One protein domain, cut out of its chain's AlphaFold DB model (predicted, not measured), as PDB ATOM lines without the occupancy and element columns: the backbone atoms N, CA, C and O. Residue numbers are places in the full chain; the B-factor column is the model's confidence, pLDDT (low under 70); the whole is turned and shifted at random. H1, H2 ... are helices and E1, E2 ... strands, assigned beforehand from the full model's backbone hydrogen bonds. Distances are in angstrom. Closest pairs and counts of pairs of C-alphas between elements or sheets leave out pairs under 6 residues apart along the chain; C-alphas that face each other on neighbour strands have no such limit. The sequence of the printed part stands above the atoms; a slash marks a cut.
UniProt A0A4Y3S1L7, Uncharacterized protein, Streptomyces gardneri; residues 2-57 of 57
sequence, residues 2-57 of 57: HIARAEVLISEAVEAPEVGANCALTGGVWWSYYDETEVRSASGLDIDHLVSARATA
ATOM      1  N   HIS A   2     370.246 322.517 538.309       63.56
ATOM      2  CA  HIS A   2     370.668 323.442 539.361       63.56
ATOM      3  C   HIS A   2     371.460 324.542 538.671       63.56
ATOM      4  O   HIS A   2     372.596 324.310 538.279       63.56
ATOM      5  N   ILE A   3     370.804 325.677 538.444       77.94
ATOM      6  CA  ILE A   3     371.446 326.919 538.015       77.94
ATOM      7  C   ILE A   3     371.727 327.714 539.290       77.94
ATOM      8  O   ILE A   3     370.879 327.759 540.189       77.94
ATOM      9  N   ALA A   4     372.921 328.289 539.405       88.81
ATOM     10  CA  ALA A   4     373.295 329.091 540.566       88.81
ATOM     11  C   ALA A   4     372.715 330.511 540.465       88.81
ATOM     12  O   ALA A   4     372.607 331.071 539.378       88.81
ATOM     13  N   ARG A   5     372.410 331.149 541.605       93.31
ATOM     14  CA  ARG A   5     371.868 332.526 541.642       93.31
ATOM     15  C   ARG A   5     372.686 333.512 540.804       93.31
ATOM     16  O   ARG A   5     372.124 334.315 540.071       93.31
ATOM     17  N   ALA A   6     374.012 333.444 540.903       94.19
ATOM     18  CA  ALA A   6     374.894 334.330 540.149       94.19
ATOM     19  C   ALA A   6     374.765 334.139 538.627       94.19
ATOM     20  O   ALA A   6     374.855 335.113 537.891       94.19
ATOM     21  N   GLU A   7     374.513 332.915 538.160       94.50
ATOM     22  CA  GLU A   7     374.351 332.625 536.732       94.50
ATOM     23  C   GLU A   7     373.080 333.275 536.184       94.50
ATOM     24  O   GLU A   7     373.137 333.928 535.145       94.50
ATOM     25  N   VAL A   8     371.966 333.174 536.919       95.38
ATOM     26  CA  VAL A   8     370.709 333.841 536.544       95.38
ATOM     27  C   VAL A   8     370.902 335.355 536.505       95.38
ATOM     28  O   VAL A   8     370.586 335.983 535.498       95.38
ATOM     29  N   LEU A   9     371.507 335.929 537.553       96.06
ATOM     30  CA  LEU A   9     371.744 337.371 537.626       96.06
ATOM     31  C   LEU A   9     372.619 337.890 536.485       96.06
ATOM     32  O   LEU A   9     372.381 338.994 536.015       96.06
ATOM     33  N   ILE A  10     373.610 337.123 536.030       96.69
ATOM     34  CA  ILE A  10     374.414 337.498 534.862       96.69
ATOM     35  C   ILE A  10     373.580 337.388 533.581       96.69
ATOM     36  O   ILE A  10     373.661 338.268 532.731       96.69
ATOM     37  N   SER A  11     372.779 336.325 533.434       96.56
ATOM     38  CA  SER A  11     372.015 336.075 532.206       96.56
ATOM     39  C   SER A  11     370.833 337.021 531.991       96.56
ATOM     40  O   SER A  11     370.478 337.288 530.847       96.56
ATOM     41  N   GLU A  12     370.225 337.518 533.069       95.50
ATOM     42  CA  GLU A  12     369.032 338.372 533.017       95.50
ATOM     43  C   GLU A  12     369.356 339.868 533.140       95.50
ATOM     44  O   GLU A  12     368.457 340.709 533.099       95.50
ATOM     45  N   ALA A  13     370.634 340.221 533.295       97.69
ATOM     46  CA  ALA A  13     371.054 341.611 533.343       97.69
ATOM     47  C   ALA A  13     370.890 342.285 531.971       97.69
ATOM     48  O   ALA A  13     371.303 341.751 530.941       97.69
ATOM     49  N   VAL A  14     370.337 343.498 531.972       98.12
ATOM     50  CA  VAL A  14     370.315 344.392 530.805       98.12
ATOM     51  C   VAL A  14     371.734 344.866 530.497       98.12
ATOM     52  O   VAL A  14     372.181 344.812 529.354       98.12
ATOM     53  N   GLU A  15     372.462 345.281 531.536       98.31
ATOM     54  CA  GLU A  15     373.898 345.548 531.480       98.31
ATOM     55  C   GLU A  15     374.616 344.554 532.387       98.31
ATOM     56  O   GLU A  15     374.309 344.465 533.579       98.31
ATOM     57  N   ALA A  16     375.567 343.805 531.830       97.62
ATOM     58  CA  ALA A  16     376.244 342.739 532.558       97.62
ATOM     59  C   ALA A  16     377.035 343.281 533.768       97.62
ATOM     60  O   ALA A  16     377.762 344.269 533.630       97.62
ATOM     61  N   PRO A  17     376.946 342.634 534.944       97.81
ATOM     62  CA  PRO A  17     377.809 342.955 536.072       97.81
ATOM     63  C   PRO A  17     379.232 342.423 535.852       97.81
ATOM     64  O   PRO A  17     379.463 341.464 535.113       97.81
ATOM     65  N   GLU A  18     380.190 342.997 536.572       97.56
ATOM     66  CA  GLU A  18     381.535 342.437 536.684       97.56
ATOM     67  C   GLU A  18     381.558 341.299 537.714       97.56
ATOM     68  O   GLU A  18     380.911 341.380 538.762       97.56
ATOM     69  N   VAL A  19     382.332 340.247 537.429       96.69
ATOM     70  CA  VAL A  19     382.545 339.113 538.340       96.69
ATOM     71  C   VAL A  19     383.915 339.248 539.002       96.69
ATOM     72  O   VAL A  19     384.953 339.067 538.366       96.69
ATOM     73  N   GLY A  20     383.915 339.565 540.294       95.19
ATOM     74  CA  GLY A  20     385.107 339.705 541.122       95.19
ATOM     75  C   GLY A  20     385.515 338.422 541.853       95.19
ATOM     76  O   GLY A  20     385.010 337.322 541.613       95.19
ATOM     77  N   ALA A  21     386.443 338.574 542.803       96.00
ATOM     78  CA  ALA A  21     386.888 337.478 543.661       96.00
ATOM     79  C   ALA A  21     385.714 336.846 544.427       96.00
ATOM     80  O   ALA A  21     384.768 337.530 544.818       96.00
ATOM     81  N   ASN A  22     385.785 335.529 544.654       92.19
ATOM     82  CA  ASN A  22     384.716 334.745 545.287       92.19
ATOM     83  C   ASN A  22     383.348 334.883 544.583       92.19
ATOM     84  O   ASN A  22     382.310 334.775 545.233       92.19
ATOM     85  N   CYS A  23     383.353 335.137 543.269       91.12
ATOM     86  CA  CYS A  23     382.157 335.335 542.446       91.12
ATOM     87  C   CYS A  23     381.277 336.515 542.897       91.12
ATOM     88  O   CYS A  23     380.066 336.509 542.667       91.12
ATOM     89  N   ALA A  24     381.867 337.522 543.548       92.50
ATOM     90  CA  ALA A  24     381.151 338.736 543.916       92.50
ATOM     91  C   ALA A  24     380.738 339.506 542.653       92.50
ATOM     92  O   ALA A  24     381.582 339.790 541.807       92.50
ATOM     93  N   LEU A  25     379.455 339.848 542.536       95.81
ATOM     94  CA  LEU A  25     378.946 340.663 541.434       95.81
ATOM     95  C   LEU A  25     378.971 342.144 541.820       95.81
ATOM     96  O   LEU A  25     378.467 342.511 542.885       95.81
ATOM     97  N   THR A  26     379.519 342.988 540.948       95.75
ATOM     98  CA  THR A  26     379.536 344.451 541.106       95.75
ATOM     99  C   THR A  26     379.034 345.149 539.846       95.75
ATOM    100  O   THR A  26     379.249 344.668 538.736       95.75
ATOM    101  N   GLY A  27     378.379 346.301 540.013       96.31
ATOM    102  CA  GLY A  27     377.713 346.989 538.906       96.31
ATOM    103  C   GLY A  27     376.501 346.210 538.386       96.31
ATOM    104  O   GLY A  27     375.845 345.503 539.152       96.31
ATOM    105  N   GLY A  28     376.236 346.346 537.088       97.75
ATOM    106  CA  GLY A  28     375.106 345.731 536.395       97.75
ATOM    107  C   GLY A  28     373.802 346.526 536.490       97.75
ATOM    108  O   GLY A  28     373.620 347.377 537.368       97.75
ATOM    109  N   VAL A  29     372.895 346.237 535.559       98.38
ATOM    110  CA  VAL A  29     371.547 346.817 535.499       98.38
ATOM    111  C   VAL A  29     370.545 345.707 535.228       98.38
ATOM    112  O   VAL A  29     370.725 344.918 534.304       98.38
ATOM    113  N   TRP A  30     369.469 345.676 536.007       98.19
ATOM    114  CA  TRP A  30     368.345 344.757 535.842       98.19
ATOM    115  C   TRP A  30     367.051 345.551 535.727       98.19
ATOM    116  O   TRP A  30     366.924 346.617 536.327       98.19
ATOM    117  N   TRP A  31     366.085 345.034 534.981       97.50
ATOM    118  CA  TRP A  31     364.763 345.643 534.871       97.50
ATOM    119  C   TRP A  31     363.793 345.008 535.875       97.50
ATOM    120  O   TRP A  31     363.631 343.789 535.881       97.50
ATOM    121  N   SER A  32     363.133 345.816 536.710       94.00
ATOM    122  CA  SER A  32     362.041 345.353 537.576       94.00
ATOM    123  C   SER A  32     360.736 345.315 536.786       94.00
ATOM    124  O   SER A  32     360.198 346.354 536.404       94.00
ATOM    125  N   TYR A  33     360.192 344.114 536.578       89.62
ATOM    126  CA  TYR A  33     358.862 343.936 535.984       89.62
ATOM    127  C   TYR A  33     357.727 344.440 536.886       89.62
ATOM    128  O   TYR A  33     356.650 344.744 536.385       89.62
ATOM    129  N   TYR A  34     357.954 344.504 538.199       90.62
ATOM    130  CA  TYR A  34     356.944 344.912 539.177       90.62
ATOM    131  C   TYR A  34     356.822 346.429 539.288       90.62
ATOM    132  O   TYR A  34     355.716 346.950 539.406       90.62
ATOM    133  N   ASP A  35     357.963 347.114 539.233       94.00
ATOM    134  CA  ASP A  35     358.060 348.549 539.509       94.00
ATOM    135  C   ASP A  35     358.350 349.381 538.253       94.00
ATOM    136  O   ASP A  35     358.459 350.602 538.340       94.00
ATOM    137  N   GLU A  36     358.522 348.730 537.099       96.31
ATOM    138  CA  GLU A  36     358.817 349.360 535.805       96.31
ATOM    139  C   GLU A  36     360.035 350.305 535.853       96.31
ATOM    140  O   GLU A  36     360.042 351.393 535.273       96.31
ATOM    141  N   THR A  37     361.089 349.889 536.561       97.06
ATOM    142  CA  THR A  37     362.318 350.676 536.743       97.06
ATOM    143  C   THR A  37     363.573 349.813 536.685       97.06
ATOM    144  O   THR A  37     363.546 348.606 536.923       97.06
ATOM    145  N   GLU A  38     364.710 350.459 536.439       97.69
ATOM    146  CA  GLU A  38     366.029 349.849 536.577       97.69
ATOM    147  C   GLU A  38     366.441 349.689 538.043       97.69
ATOM    148  O   GLU A  38     366.307 350.605 538.862       97.69
ATOM    149  N   VAL A  39     367.045 348.544 538.344       97.25
ATOM    150  CA  VAL A  39     367.693 348.216 539.610       97.25
ATOM    151  C   VAL A  39     369.189 348.057 539.352       97.25
ATOM    152  O   VAL A  39     369.597 347.400 538.399       97.25
ATOM    153  N   ARG A  40     370.023 348.665 540.205       97.06
ATOM    154  CA  ARG A  40     371.499 348.663 540.073       97.06
ATOM    155  C   ARG A  40     372.230 347.915 541.191       97.06
ATOM    156  O   ARG A  40     373.451 347.975 541.290       97.06
ATOM    157  N   SER A  41     371.493 347.254 542.085       94.38
ATOM    158  CA  SER A  41     372.062 346.527 543.222       94.38
ATOM    159  C   SER A  41     371.747 345.040 543.121       94.38
ATOM    160  O   SER A  41     370.630 344.615 543.405       94.38
ATOM    161  N   ALA A  42     372.760 344.238 542.786       94.69
ATOM    162  CA  ALA A  42     372.630 342.785 542.681       94.69
ATOM    163  C   ALA A  42     372.221 342.106 544.001       94.69
ATOM    164  O   ALA A  42     371.645 341.020 543.987       94.69
ATOM    165  N   SER A  43     372.534 342.697 545.160       92.50
ATOM    166  CA  SER A  43     372.195 342.124 546.471       92.50
ATOM    167  C   SER A  43     370.718 342.258 546.832       92.50
ATOM    168  O   SER A  43     370.253 341.507 547.679       92.50
ATOM    169  N   GLY A  44     370.003 343.206 546.220       91.50
ATOM    170  CA  GLY A  44     368.574 343.426 546.457       91.50
ATOM    171  C   GLY A  44     367.657 342.648 545.515       91.50
ATOM    172  O   GLY A  44     366.452 342.850 545.565       91.50
ATOM    173  N   LEU A  45     368.219 341.819 544.632       94.25
ATOM    174  CA  LEU A  45     367.464 341.047 543.652       94.25
ATOM    175  C   LEU A  45     367.230 339.620 544.137       94.25
ATOM    176  O   LEU A  45     368.180 338.907 544.486       94.25
ATOM    177  N   ASP A  46     365.976 339.200 544.070       92.56
ATOM    178  CA  ASP A  46     365.555 337.819 544.250       92.56
ATOM    179  C   ASP A  46     365.267 337.171 542.889       92.56
ATOM    180  O   ASP A  46     365.052 337.856 541.890       92.56
ATOM    181  N   ILE A  47     365.338 335.838 542.839       91.62
ATOM    182  CA  ILE A  47     365.026 335.063 541.632       91.62
ATOM    183  C   ILE A  47     363.685 334.395 541.850       91.62
ATOM    184  O   ILE A  47     363.563 333.482 542.672       91.62
ATOM    185  N   ASP A  48     362.709 334.825 541.065       89.19
ATOM    186  CA  ASP A  48     361.353 334.322 541.152       89.19
ATOM    187  C   ASP A  48     361.043 333.311 540.053       89.19
ATOM    188  O   ASP A  48     361.477 333.402 538.906       89.19
ATOM    189  N   HIS A  49     360.212 332.340 540.412       88.25
ATOM    190  CA  HIS A  49     359.631 331.395 539.472       88.25
ATOM    191  C   HIS A  49     358.238 331.897 539.083       88.25
ATOM    192  O   HIS A  49     357.236 331.528 539.698       88.25
ATOM    193  N   LEU A  50     358.178 332.768 538.074       86.50
ATOM    194  CA  LEU A  50     356.917 333.344 537.606       86.50
ATOM    195  C   LEU A  50     356.019 332.278 536.965       86.50
ATOM    196  O   LEU A  50     356.449 331.494 536.118       86.50
ATOM    197  N   VAL A  51     354.740 332.286 537.340       88.94
ATOM    198  CA  VAL A  51     353.696 331.450 536.736       88.94
ATOM    199  C   VAL A  51     352.698 332.368 536.051       88.94
ATOM    200  O   VAL A  51     352.121 333.250 536.686       88.94
ATOM    201  N   SER A  52     352.471 332.168 534.755       82.62
ATOM    202  CA  SER A  52     351.451 332.934 534.048       82.62
ATOM    203  C   SER A  52     350.056 332.491 534.485       82.62
ATOM    204  O   SER A  52     349.719 331.305 534.492       82.62
ATOM    205  N   ALA A  53     349.213 333.462 534.827       78.81
ATOM    206  CA  ALA A  53     347.783 333.230 534.924       78.81
ATOM    207  C   ALA A  53     347.163 333.391 533.532       78.81
ATOM    208  O   ALA A  53     347.499 334.309 532.782       78.81
ATOM    209  N   ARG A  54     346.245 332.493 533.170       81.19
ATOM    210  CA  ARG A  54     345.501 332.597 531.913       81.19
ATOM    211  C   ARG A  54     344.631 333.852 531.955       81.19
ATOM    212  O   ARG A  54     343.703 333.918 532.753       81.19
ATOM    213  N   ALA A  55     344.884 334.797 531.055       70.44
ATOM    214  CA  ALA A  55     343.951 335.884 530.801       70.44
ATOM    215  C   ALA A  55     342.676 335.287 530.179       70.44
ATOM    216  O   ALA A  55     342.695 334.797 529.047       70.44
ATOM    217  N   THR A  56     341.578 335.241 530.932       71.06
ATOM    218  CA  THR A  56     340.245 335.062 530.344       71.06
ATOM    219  C   THR A  56     339.830 336.396 529.743       71.06
ATOM    220  O   THR A  56     339.770 337.387 530.468       71.06
ATOM    221  N   ALA A  57     339.628 336.399 528.425       61.12
ATOM    222  CA  ALA A  57     339.077 337.524 527.676       61.12
ATOM    223  C   ALA A  57     337.606 337.773 528.031       61.12
ATOM    224  O   ALA A  57     336.912 336.777 528.354       61.12
TER     225      ALA A  57
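Overview. This is residues 2 to 57 of the 57 residues of an uncharacterized protein of Streptomyces gardneri (UniProt A0A4Y3S1L7). With little regular structure, a small body of loops holds one short helix, H1, and a strand hairpin, E1 and E2; a tail, residues 48 to 57, sticks out and lengthens it. The 56 printed residues have 13 in named elements, in the order H1, E1, E2, class mixed. The whole is loose, with a radius of gyration of the C-alphas of 13.5 A, and spans 50 by 28 by 16 A.

Arrangement. First you meet H1, residues 5 to 11, with every O i to N i+4 pair within hydrogen-bond range. Further on, residues 18 to 19 pair antiparallel with residues 25 to 26. E1, residues 30 to 32, and E2, residues 37 to 39, form an antiparallel hairpin at 135 degrees; look for N 30 and O 39, 3.0 A apart, within hydrogen-bond range. H1 and E2 are apart.

Along the chain. Find C-alpha 5 at (371.868, 332.526, 541.642); H1 runs 10.1 A to C-alpha 11. E1 and E2 each measure 6.6 A; E2 ends at C-alpha 39, (367.693, 348.216, 539.610).

Size, cuts and confidence. The printed part has no cut. The link H1 to E1 is long, 18 residues. Residues 2 and 57 have pLDDT under 70.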